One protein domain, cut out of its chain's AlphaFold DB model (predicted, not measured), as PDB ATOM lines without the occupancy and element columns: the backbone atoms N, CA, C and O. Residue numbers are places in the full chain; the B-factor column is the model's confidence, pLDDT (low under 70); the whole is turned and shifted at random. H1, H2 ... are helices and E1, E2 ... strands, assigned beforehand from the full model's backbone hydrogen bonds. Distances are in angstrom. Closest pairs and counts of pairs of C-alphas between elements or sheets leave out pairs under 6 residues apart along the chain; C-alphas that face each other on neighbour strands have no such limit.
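What this domain is: This is residues 111 to 195 of the 196 residues of the protein "L-ascorbate oxidase" of Vitis vinifera (UniProt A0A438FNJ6). With little regular structure, this is a flat body of loops and three small strand pairs: hairpin E2 and E3, E4 and E5 near the middle, E1 and E6 at one edge, and H1 far out. The printed part has 85 residues, of which only 31 are in named elements, in the order E1, E2, E3, E4, H1, E5, E6 along the chain; the class is mostly strand, with strands holding 25 of those 31 residues and the helix 6. It is only just loose, close to compact (radius of gyration of the C-alphas 14.6 A), spanning 43 by 33 by 14 A.

How they stand to each other: E2, residues 116 to 121, and E3, residues 124 to 129, form an antiparallel hairpin; N 119 and O 126, 2.8 A apart, are within hydrogen-bond range. The closest C-alphas of E3 and E4, residues 132 to 134, are those of Trp 127 and Ser 133, 5.9 A apart. E4 is parallel to E5, residues 178 to 180, with N 133 and O 178 at 2.8 A. With H1, residues 141 to 146, between them, they form a strand-helix-strand unit, its crossover left-handed. Both O i to N i+4 pairs of H1 are within hydrogen-bond range. E1, residues 111 to 113, is parallel to E6, residues 192 to 195, with N 112 and O 193 at 3.0 A.

Where its parts are: E2 is 14.8 A long and E3 15.7 A. E1 begins at C-alpha 111 (54.813, 9.834, 7.595); E6 ends at C-alpha 195 (47.273, 11.525, 7.337).

The domain as a whole: The printed part has no cut. The links H1 to E5, 31 residues, and E5 to E6, 11, are long. No printed residue is under 70.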
ATOM      1  N   ARG A 111      56.129   9.278   7.916       96.00
ATOM      2  CA  ARG A 111      54.813   9.834   7.595       96.00
ATOM      3  C   ARG A 111      54.209   9.071   6.427       96.00
ATOM      4  O   ARG A 111      54.846   8.978   5.388       96.00
ATOM      5  N   ILE A 112      52.984   8.590   6.609       97.00
ATOM      6  CA  ILE A 112      52.211   7.894   5.579       97.00
ATOM      7  C   ILE A 112      50.960   8.725   5.295       97.00
ATOM      8  O   ILE A 112      50.267   9.145   6.225       97.00
ATOM      9  N   ILE A 113      50.696   8.983   4.017       97.25
ATOM     10  CA  ILE A 113      49.542   9.741   3.543       97.25
ATOM     11  C   ILE A 113      48.677   8.813   2.687       97.25
ATOM     12  O   ILE A 113      49.158   8.246   1.707       97.25
ATOM     13  N   LEU A 114      47.414   8.639   3.069       97.19
ATOM     14  CA  LEU A 114      46.504   7.648   2.501       97.19
ATOM     15  C   LEU A 114      45.345   8.330   1.768       97.19
ATOM     16  O   LEU A 114      44.393   8.786   2.391       97.19
ATOM     17  N   LEU A 115      45.398   8.366   0.438       96.38
ATOM     18  CA  LEU A 115      44.295   8.832  -0.396       96.38
ATOM     19  C   LEU A 115      43.224   7.747  -0.510       96.38
ATOM     20  O   LEU A 115      43.497   6.662  -1.025       96.38
ATOM     21  N   ASN A 116      42.009   8.071  -0.077       96.75
ATOM     22  CA  ASN A 116      40.844   7.194  -0.139       96.75
ATOM     23  C   ASN A 116      40.042   7.468  -1.419       96.75
ATOM     24  O   ASN A 116      39.534   8.574  -1.605       96.75
ATOM     25  N   THR A 117      39.892   6.469  -2.289       96.12
ATOM     26  CA  THR A 117      39.145   6.604  -3.550       96.12
ATOM     27  C   THR A 117      38.189   5.445  -3.788       96.12
ATOM     28  O   THR A 117      38.414   4.314  -3.358       96.12
ATOM     29  N   GLN A 118      37.118   5.728  -4.530       96.44
ATOM     30  CA  GLN A 118      36.305   4.711  -5.186       96.44
ATOM     31  C   GLN A 118      36.697   4.662  -6.665       96.44
ATOM     32  O   GLN A 118      36.625   5.673  -7.359       96.44
ATOM     33  N   ASN A 119      37.110   3.493  -7.143       94.75
ATOM     34  CA  ASN A 119      37.605   3.281  -8.497       94.75
ATOM     35  C   ASN A 119      36.857   2.157  -9.215       94.75
ATOM     36  O   ASN A 119      36.172   1.349  -8.590       94.75
ATOM     37  N   THR A 120      37.060   2.063 -10.527       93.50
ATOM     38  CA  THR A 120      36.662   0.902 -11.330       93.50
ATOM     39  C   THR A 120      37.904   0.115 -11.733       93.50
ATOM     40  O   THR A 120      38.742   0.633 -12.464       93.50
ATOM     41  N   ILE A 121      38.020  -1.139 -11.290       94.69
ATOM     42  CA  ILE A 121      39.139  -2.035 -11.617       94.69
ATOM     43  C   ILE A 121      38.574  -3.264 -12.329       94.69
ATOM     44  O   ILE A 121      37.794  -4.017 -11.746       94.69
ATOM     45  N   ASN A 122      38.959  -3.474 -13.593       92.38
ATOM     46  CA  ASN A 122      38.453  -4.561 -14.447       92.38
ATOM     47  C   ASN A 122      36.912  -4.624 -14.508       92.38
ATOM     48  O   ASN A 122      36.327  -5.699 -14.442       92.38
ATOM     49  N   GLY A 123      36.252  -3.462 -14.576       92.19
ATOM     50  CA  GLY A 123      34.788  -3.353 -14.616       92.19
ATOM     51  C   GLY A 123      34.082  -3.442 -13.257       92.19
ATOM     52  O   GLY A 123      32.868  -3.270 -13.202       92.19
ATOM     53  N   PHE A 124      34.810  -3.652 -12.156       95.12
ATOM     54  CA  PHE A 124      34.235  -3.719 -10.810       95.12
ATOM     55  C   PHE A 124      34.482  -2.434 -10.024       95.12
ATOM     56  O   PHE A 124      35.618  -1.968  -9.944       95.12
ATOM     57  N   THR A 125      33.445  -1.915  -9.365       96.00
ATOM     58  CA  THR A 125      33.586  -0.833  -8.384       96.00
ATOM     59  C   THR A 125      34.340  -1.337  -7.153       96.00
ATOM     60  O   THR A 125      33.951  -2.334  -6.536       96.00
ATOM     61  N   LYS A 126      35.422  -0.653  -6.785       96.88
ATOM     62  CA  LYS A 126      36.306  -0.985  -5.664       96.88
ATOM     63  C   LYS A 126      36.662   0.257  -4.862       96.88
ATOM     64  O   LYS A 126      36.718   1.355  -5.400       96.88
ATOM     65  N   TRP A 127      36.933   0.057  -3.581       97.56
ATOM     66  CA  TRP A 127      37.610   1.047  -2.754       97.56
ATOM     67  C   TRP A 127      39.113   0.803  -2.821       97.56
ATOM     68  O   TRP A 127      39.550  -0.350  -2.789       97.56
ATOM     69  N   ALA A 128      39.889   1.873  -2.918       96.69
ATOM     70  CA  ALA A 128      41.338   1.809  -2.983       96.69
ATOM     71  C   ALA A 128      41.976   2.845  -2.057       96.69
ATOM     72  O   ALA A 128      41.417   3.915  -1.813       96.69
ATOM     73  N   ILE A 129      43.170   2.505  -1.576       97.06
ATOM     74  CA  ILE A 129      44.049   3.395  -0.824       97.06
ATOM     75  C   ILE A 129      45.320   3.587  -1.640       97.06
ATOM     76  O   ILE A 129      45.984   2.604  -1.968       97.06
ATOM     77  N   ASN A 130      45.648   4.831  -1.999       95.88
ATOM     78  CA  ASN A 130      46.779   5.147  -2.884       95.88
ATOM     79  C   ASN A 130      46.801   4.255  -4.142       95.88
ATOM     80  O   ASN A 130      47.827   3.676  -4.495       95.88
ATOM     81  N   ASN A 131      45.641   4.122  -4.799       95.94
ATOM     82  CA  ASN A 131      45.414   3.270  -5.972       95.94
ATOM     83  C   ASN A 131      45.558   1.751  -5.756       95.94
ATOM     84  O   ASN A 131      45.477   0.998  -6.723       95.94
ATOM     85  N   ILE A 132      45.683   1.267  -4.520       97.12
ATOM     86  CA  ILE A 132      45.687  -0.168  -4.214       97.12
ATOM     87  C   ILE A 132      44.357  -0.579  -3.578       97.12
ATOM     88  O   ILE A 132      44.006  -0.133  -2.486       97.12
ATOM     89  N   SER A 133      43.620  -1.466  -4.247       97.62
ATOM     90  CA  SER A 133      42.478  -2.184  -3.672       97.62
ATOM     91  C   SER A 133      42.980  -3.473  -3.023       97.62
ATOM     92  O   SER A 133      43.470  -4.369  -3.712       97.62
ATOM     93  N   LEU A 134      42.825  -3.595  -1.704       98.19
ATOM     94  CA  LEU A 134      43.309  -4.755  -0.955       98.19
ATOM     95  C   LEU A 134      42.638  -6.059  -1.416       98.19
ATOM     96  O   LEU A 134      41.411  -6.153  -1.479       98.19
ATOM     97  N   THR A 135      43.447  -7.088  -1.659       97.88
ATOM     98  CA  THR A 135      43.014  -8.486  -1.760       97.88
ATOM     99  C   THR A 135      43.748  -9.308  -0.711       97.88
ATOM    100  O   THR A 135      44.972  -9.305  -0.641       97.88
ATOM    101  N   LEU A 136      43.017 -10.001   0.160       98.12
ATOM    102  CA  LEU A 136      43.659 -10.815   1.191       98.12
ATOM    103  C   LEU A 136      44.243 -12.093   0.561       98.12
ATOM    104  O   LEU A 136      43.525 -12.778  -0.172       98.12
ATOM    105  N   PRO A 137      45.521 -12.429   0.819       97.88
ATOM    106  CA  PRO A 137      46.102 -13.685   0.369       97.88
ATOM    107  C   PRO A 137      45.497 -14.864   1.152       97.88
ATOM    108  O   PRO A 137      45.013 -14.682   2.272       97.88
ATOM    109  N   PRO A 138      45.554 -16.094   0.611       97.94
ATOM    110  CA  PRO A 138      45.055 -17.280   1.309       97.94
ATOM    111  C   PRO A 138      45.907 -17.650   2.534       97.94
ATOM    112  O   PRO A 138      45.426 -18.316   3.450       97.94
ATOM    113  N   THR A 139      47.176 -17.234   2.567       98.25
ATOM    114  CA  THR A 139      48.079 -17.465   3.697       98.25
ATOM    115  C   THR A 139      47.963 -16.325   4.715       98.25
ATOM    116  O   THR A 139      48.170 -15.168   4.348       98.25
ATOM    117  N   PRO A 140      47.708 -16.604   6.008       98.19
ATOM    118  CA  PRO A 140      47.613 -15.562   7.029       98.19
ATOM    119  C   PRO A 140      48.921 -14.773   7.191       98.19
ATOM    120  O   PRO A 140      49.970 -15.365   7.458       98.19
ATOM    121  N   TYR A 141      48.852 -13.435   7.120       98.19
ATOM    122  CA  TYR A 141      50.028 -12.552   7.203       98.19
ATOM    123  C   TYR A 141      50.901 -12.815   8.430       98.19
ATOM    124  O   TYR A 141      52.116 -12.909   8.305       98.19
ATOM    125  N   LEU A 142      50.299 -12.977   9.614       98.12
ATOM    126  CA  LEU A 142      51.052 -13.198  10.852       98.12
ATOM    127  C   LEU A 142      51.930 -14.456  10.768       98.12
ATOM    128  O   LEU A 142      53.102 -14.423  11.139       98.12
ATOM    129  N   GLY A 143      51.368 -15.553  10.252       98.06
ATOM    130  CA  GLY A 143      52.103 -16.797  10.032       98.06
ATOM    131  C   GLY A 143      53.172 -16.633   8.954       98.06
ATOM    132  O   GLY A 143      54.324 -16.998   9.180       98.06
ATOM    133  N   ALA A 144      52.819 -16.018   7.821       98.12
ATOM    134  CA  ALA A 144      53.747 -15.765   6.724       98.12
ATOM    135  C   ALA A 144      54.965 -14.939   7.161       98.12
ATOM    136  O   ALA A 144      56.096 -15.325   6.881       98.12
ATOM    137  N   ILE A 145      54.750 -13.851   7.902       97.31
ATOM    138  CA  ILE A 145      55.816 -12.980   8.410       97.31
ATOM    139  C   ILE A 145      56.668 -13.726   9.443       97.31
ATOM    140  O   ILE A 145      57.893 -13.744   9.330       97.31
ATOM    141  N   LYS A 146      56.040 -14.401  10.419       97.88
ATOM    142  CA  LYS A 146      56.754 -15.158  11.463       97.88
ATOM    143  C   LYS A 146      57.650 -16.252  10.879       97.88
ATOM    144  O   LYS A 146      58.772 -16.435  11.348       97.88
ATOM    145  N   HIS A 147      57.163 -16.965   9.867       98.12
ATOM    146  CA  HIS A 147      57.867 -18.073   9.219       98.12
ATOM    147  C   HIS A 147      58.639 -17.663   7.955       98.12
ATOM    148  O   HIS A 147      59.203 -18.527   7.292       98.12
ATOM    149  N   ARG A 148      58.711 -16.360   7.642       96.88
ATOM    150  CA  ARG A 148      59.449 -15.794   6.498       96.88
ATOM    151  C   ARG A 148      59.051 -16.401   5.143       96.88
ATOM    152  O   ARG A 148      59.903 -16.672   4.300       96.88
ATOM    153  N   LEU A 149      57.752 -16.609   4.929       97.56
ATOM    154  CA  LEU A 149      57.197 -17.131   3.677       97.56
ATOM    155  C   LEU A 149      57.139 -16.018   2.618       97.56
ATOM    156  O   LEU A 149      56.160 -15.279   2.533       97.56
ATOM    157  N   SER A 150      58.191 -15.890   1.808       94.00
ATOM    158  CA  SER A 150      58.353 -14.794   0.835       94.00
ATOM    159  C   SER A 150      57.377 -14.829  -0.346       94.00
ATOM    160  O   SER A 150      57.208 -13.824  -1.029       94.00
ATOM    161  N   ASN A 151      56.726 -15.967  -0.590       96.06
ATOM    162  CA  ASN A 151      55.753 -16.167  -1.666       96.06
ATOM    163  C   ASN A 151      54.288 -16.045  -1.206       96.06
ATOM    164  O   ASN A 151      53.382 -16.268  -2.005       96.06
ATOM    165  N   ALA A 152      54.042 -15.719   0.066       97.31
ATOM    166  CA  ALA A 152      52.692 -15.653   0.628       97.31
ATOM    167  C   ALA A 152      51.940 -14.353   0.282       97.31
ATOM    168  O   ALA A 152      50.710 -14.342   0.283       97.31
ATOM    169  N   PHE A 153      52.662 -13.262   0.015       97.81
ATOM    170  CA  PHE A 153      52.126 -11.943  -0.337       97.81
ATOM    171  C   PHE A 153      53.204 -11.096  -1.037       97.81
ATOM    172  O   PHE A 153      54.381 -11.466  -1.024       97.81
ATOM    173  N   ASP A 154      52.822  -9.970  -1.643       97.56
ATOM    174  CA  ASP A 154      53.759  -9.038  -2.277       97.56
ATOM    175  C   ASP A 154      54.703  -8.417  -1.236       97.56
ATOM    176  O   ASP A 154      54.283  -7.746  -0.294       97.56
ATOM    177  N   GLN A 155      56.004  -8.646  -1.411       96.38
ATOM    178  CA  GLN A 155      57.035  -8.129  -0.511       96.38
ATOM    179  C   GLN A 155      57.329  -6.639  -0.748       96.38
ATOM    180  O   GLN A 155      58.029  -6.012   0.051       96.38
ATOM    181  N   LYS A 156      56.811  -6.046  -1.832       95.44
ATOM    182  CA  LYS A 156      56.927  -4.613  -2.089       95.44
ATOM    183  C   LYS A 156      56.070  -3.833  -1.090       95.44
ATOM    184  O   LYS A 156      54.883  -4.099  -0.913       95.44
ATOM    185  N   SER A 157      56.672  -2.825  -0.459       94.31
ATOM    186  CA  SER A 157      55.924  -1.902   0.399       94.31
ATOM    187  C   SER A 157      54.856  -1.158  -0.416       94.31
ATOM    188  O   SER A 157      55.173  -0.671  -1.511       94.31
ATOM    189  N   PRO A 158      53.611  -1.045   0.085       96.75
ATOM    190  CA  PRO A 158      52.579  -0.268  -0.591       96.75
ATOM    191  C   PRO A 158      52.946   1.227  -0.670       96.75
ATOM    192  O   PRO A 158      53.783   1.694   0.109       96.75
ATOM    193  N   PRO A 159      52.339   2.001  -1.590       96.12
ATOM    194  CA  PRO A 159      52.661   3.416  -1.759       96.12
ATOM    195  C   PRO A 159      52.322   4.235  -0.508       96.12
ATOM    196  O   PRO A 159      51.185   4.234  -0.057       96.12
ATOM    197  N   GLU A 160      53.282   4.989   0.026       96.75
ATOM    198  CA  GLU A 160      53.092   5.793   1.248       96.75
ATOM    199  C   GLU A 160      52.528   7.198   1.003       96.75
ATOM    200  O   GLU A 160      52.317   7.952   1.952       96.75
ATOM    201  N   ASN A 161      52.333   7.577  -0.257       95.81
ATOM    202  CA  ASN A 161      51.804   8.876  -0.645       95.81
ATOM    203  C   ASN A 161      51.086   8.767  -2.001       95.81
ATOM    204  O   ASN A 161      51.173   7.745  -2.687       95.81
ATOM    205  N   PHE A 162      50.423   9.846  -2.397       93.75
ATOM    206  CA  PHE A 162      49.773  10.017  -3.688       93.75
ATOM    207  C   PHE A 162      50.319  11.268  -4.408       93.75
ATOM    208  O   PHE A 162      51.035  12.064  -3.794       93.75
ATOM    209  N   PRO A 163      50.049  11.443  -5.714       92.81
ATOM    210  CA  PRO A 163      50.514  12.611  -6.459       92.81
ATOM    211  C   PRO A 163      50.007  13.929  -5.850       92.81
ATOM    212  O   PRO A 163      48.816  14.078  -5.591       92.81
ATOM    213  N   ASN A 164      50.902  14.897  -5.631       92.12
ATOM    214  CA  ASN A 164      50.559  16.184  -5.001       92.12
ATOM    215  C   ASN A 164      49.573  17.029  -5.828       92.12
ATOM    216  O   ASN A 164      48.954  17.947  -5.299       92.12
ATOM    217  N   ASP A 165      49.470  16.748  -7.123       93.75
ATOM    218  CA  ASP A 165      48.578  17.386  -8.089       93.75
ATOM    219  C   ASP A 165      47.209  16.691  -8.195       93.75
ATOM    220  O   ASP A 165      46.379  17.086  -9.014       93.75
ATOM    221  N   TYR A 166      46.945  15.671  -7.371       93.25
ATOM    222  CA  TYR A 166      45.654  14.995  -7.349       93.25
ATOM    223  C   TYR A 166      44.540  15.932  -6.853       93.25
ATOM    224  O   TYR A 166      44.553  16.410  -5.718       93.25
ATOM    225  N   ASP A 167      43.532  16.147  -7.696       94.50
ATOM    226  CA  ASP A 167      42.364  16.969  -7.380       94.50
ATOM    227  C   ASP A 167      41.286  16.135  -6.672       94.50
ATOM    228  O   ASP A 167      40.505  15.422  -7.305       94.50
ATOM    229  N   VAL A 168      41.225  16.245  -5.342       93.69
ATOM    230  CA  VAL A 168      40.251  15.522  -4.499       93.69
ATOM    231  C   VAL A 168      38.797  15.946  -4.727       93.69
ATOM    232  O   VAL A 168      37.888  15.275  -4.245       93.69
ATOM    233  N   MET A 169      38.562  17.038  -5.458       95.81
ATOM    234  CA  MET A 169      37.218  17.513  -5.788       95.81
ATOM    235  C   MET A 169      36.681  16.901  -7.087       95.81
ATOM    236  O   MET A 169      35.516  17.119  -7.426       95.81
ATOM    237  N   LYS A 170      37.500  16.137  -7.821       94.44
ATOM    238  CA  LYS A 170      37.103  15.462  -9.060       94.44
ATOM    239  C   LYS A 170      36.968  13.949  -8.867       94.44
ATOM    240  O   LYS A 170      37.684  13.358  -8.058       94.44
ATOM    241  N   PRO A 171      36.083  13.291  -9.643       91.25
ATOM    242  CA  PRO A 171      36.050  11.837  -9.705       91.25
ATOM    243  C   PRO A 171      37.431  11.259 -10.064       91.25
ATOM    244  O   PRO A 171      38.105  11.812 -10.940       91.25
ATOM    245  N   PRO A 172      37.848  10.140  -9.445       87.50
ATOM    246  CA  PRO A 172      39.104   9.489  -9.788       87.50
ATOM    247  C   PRO A 172      39.150   9.088 -11.265       87.50
ATOM    248  O   PRO A 172      38.205   8.510 -11.801       87.50
ATOM    249  N   THR A 173      40.282   9.332 -11.924       81.50
ATOM    250  CA  THR A 173      40.483   8.994 -13.345       81.50
ATOM    251  C   THR A 173      40.696   7.496 -13.592       81.50
ATOM    252  O   THR A 173      40.747   7.072 -14.743       81.50
ATOM    253  N   ASN A 174      40.778   6.681 -12.530       73.50
ATOM    254  CA  ASN A 174      40.877   5.210 -12.539       73.50
ATOM    255  C   ASN A 174      42.077   4.610 -13.290       73.50
ATOM    256  O   ASN A 174      42.164   3.393 -13.406       73.50
ATOM    257  N   THR A 175      43.013   5.418 -13.792       73.62
ATOM    258  CA  THR A 175      44.043   4.940 -14.730       73.62
ATOM    259  C   THR A 175      45.058   3.988 -14.107       73.62
ATOM    260  O   THR A 175      45.577   3.123 -14.804       73.62
ATOM    261  N   ASN A 176      45.322   4.116 -12.805       81.75
ATOM    262  CA  ASN A 176      46.423   3.415 -12.137       81.75
ATOM    263  C   ASN A 176      45.974   2.538 -10.961       81.75
ATOM    264  O   ASN A 176      46.817   2.089 -10.188       81.75
ATOM    265  N   SER A 177      44.669   2.321 -10.778       92.75
ATOM    266  CA  SER A 177      44.166   1.539  -9.647       92.75
ATOM    267  C   SER A 177      44.285   0.037  -9.912       92.75
ATOM    268  O   SER A 177      43.773  -0.466 -10.911       92.75
ATOM    269  N   THR A 178      44.931  -0.696  -9.006       95.94
ATOM    270  CA  THR A 178      45.156  -2.145  -9.131       95.94
ATOM    271  C   THR A 178      44.807  -2.880  -7.841       95.94
ATOM    272  O   THR A 178      44.632  -2.281  -6.780       95.94
ATOM    273  N   TYR A 179      44.704  -4.205  -7.919       97.25
ATOM    274  CA  TYR A 179      44.660  -5.042  -6.721       97.25
ATOM    275  C   TYR A 179      46.062  -5.200  -6.127       97.25
ATOM    276  O   TYR A 179      47.050  -5.183  -6.862       97.25
ATOM    277  N   GLY A 180      46.151  -5.374  -4.812       97.38
ATOM    278  CA  GLY A 180      47.420  -5.616  -4.132       97.38
ATOM    279  C   GLY A 180      47.241  -6.185  -2.731       97.38
ATOM    280  O   GLY A 180      46.168  -6.088  -2.136       97.38
ATOM    281  N   ASN A 181      48.308  -6.788  -2.215       98.19
ATOM    282  CA  ASN A 181      48.333  -7.464  -0.916       98.19
ATOM    283  C   ASN A 181      49.641  -7.219  -0.139       98.19
ATOM    284  O   ASN A 181      49.999  -7.990   0.749       98.19
ATOM    285  N   GLY A 182      50.364  -6.153  -0.489       97.69
ATOM    286  CA  GLY A 182      51.550  -5.720   0.243       97.69
ATOM    287  C   GLY A 182      51.205  -5.165   1.627       97.69
ATOM    288  O   GLY A 182      50.074  -4.751   1.893       97.69
ATOM    289  N   VAL A 183      52.203  -5.124   2.509       97.56
ATOM    290  CA  VAL A 183      52.053  -4.700   3.910       97.56
ATOM    291  C   VAL A 183      52.989  -3.529   4.208       97.56
ATOM    292  O   VAL A 183      54.170  -3.571   3.863       97.56
ATOM    293  N   TYR A 184      52.491  -2.491   4.887       96.81
ATOM    294  CA  TYR A 184      53.352  -1.449   5.454       96.81
ATOM    295  C   TYR A 184      54.130  -2.022   6.646       96.81
ATOM    296  O   TYR A 184      53.607  -2.123   7.755       96.81
ATOM    297  N   MET A 185      55.385  -2.409   6.423       94.94
ATOM    298  CA  MET A 185      56.273  -2.887   7.486       94.94
ATOM    299  C   MET A 185      56.870  -1.694   8.238       94.94
ATOM    300  O   MET A 185      57.493  -0.824   7.627       94.94
ATOM    301  N   LEU A 186      56.670  -1.643   9.556       95.00
ATOM    302  CA  LEU A 186      57.183  -0.596  10.443       95.00
ATOM    303  C   LEU A 186      58.279  -1.167  11.345       95.00
ATOM    304  O   LEU A 186      58.133  -2.265  11.883       95.00
ATOM    305  N   GLU A 187      59.357  -0.414  11.547       95.06
ATOM    306  CA  GLU A 187      60.384  -0.797  12.514       95.06
ATOM    307  C   GLU A 187      59.864  -0.643  13.947       95.06
ATOM    308  O   GLU A 187      59.111   0.281  14.279       95.06
ATOM    309  N   PHE A 188      60.278  -1.557  14.823       95.12
ATOM    310  CA  PHE A 188      59.898  -1.520  16.230       95.12
ATOM    311  C   PHE A 188      60.368  -0.215  16.893       95.12
ATOM    312  O   PHE A 188      61.497   0.216  16.684       95.12
ATOM    313  N   ARG A 189      59.506   0.391  17.726       92.81
ATOM    314  CA  ARG A 189      59.730   1.689  18.403       92.81
ATOM    315  C   ARG A 189      59.854   2.904  17.473       92.81
ATOM    316  O   ARG A 189      60.389   3.928  17.889       92.81
ATOM    317  N   THR A 190      59.318   2.838  16.255       94.88
ATOM    318  CA  THR A 190      59.165   4.032  15.410       94.88
ATOM    319  C   THR A 190      57.856   4.762  15.686       94.88
ATOM    320  O   THR A 190      56.818   4.149  15.932       94.88
ATOM    321  N   THR A 191      57.900   6.094  15.635       95.50
ATOM    322  CA  THR A 191      56.695   6.933  15.652       95.50
ATOM    323  C   THR A 191      56.258   7.205  14.217       95.50
ATOM    324  O   THR A 191      57.044   7.722  13.416       95.50
ATOM    325  N   VAL A 192      55.003   6.892  13.894       95.94
ATOM    326  CA  VAL A 192      54.427   7.099  12.559       95.94
ATOM    327  C   VAL A 192      53.330   8.153  12.626       95.94
ATOM    328  O   VAL A 192      52.378   8.014  13.389       95.94
ATOM    329  N   ALA A 193      53.452   9.196  11.809       92.69
ATOM    330  CA  ALA A 193      52.382  10.157  11.578       92.69
ATOM    331  C   ALA A 193      51.525   9.694  10.390       92.69
ATOM    332  O   ALA A 193      52.023   9.587   9.269       92.69
ATOM    333  N   GLY A 194      50.242   9.430  10.628       82.94
ATOM    334  CA  GLY A 194      49.269   9.147   9.573       82.94
ATOM    335  C   GLY A 194      48.511  10.407   9.163       82.94
ATOM    336  O   GLY A 194      48.156  11.219  10.017       82.94
ATOM    337  N   LYS A 195      48.252  10.568   7.865       81.00
ATOM    338  CA  LYS A 195      47.273  11.525   7.337       81.00
ATOM    339  C   LYS A 195      46.381  10.802   6.328       81.00
ATOM    340  O   LYS A 195      46.906  10.160   5.424       81.00
TER     341      LYS A 195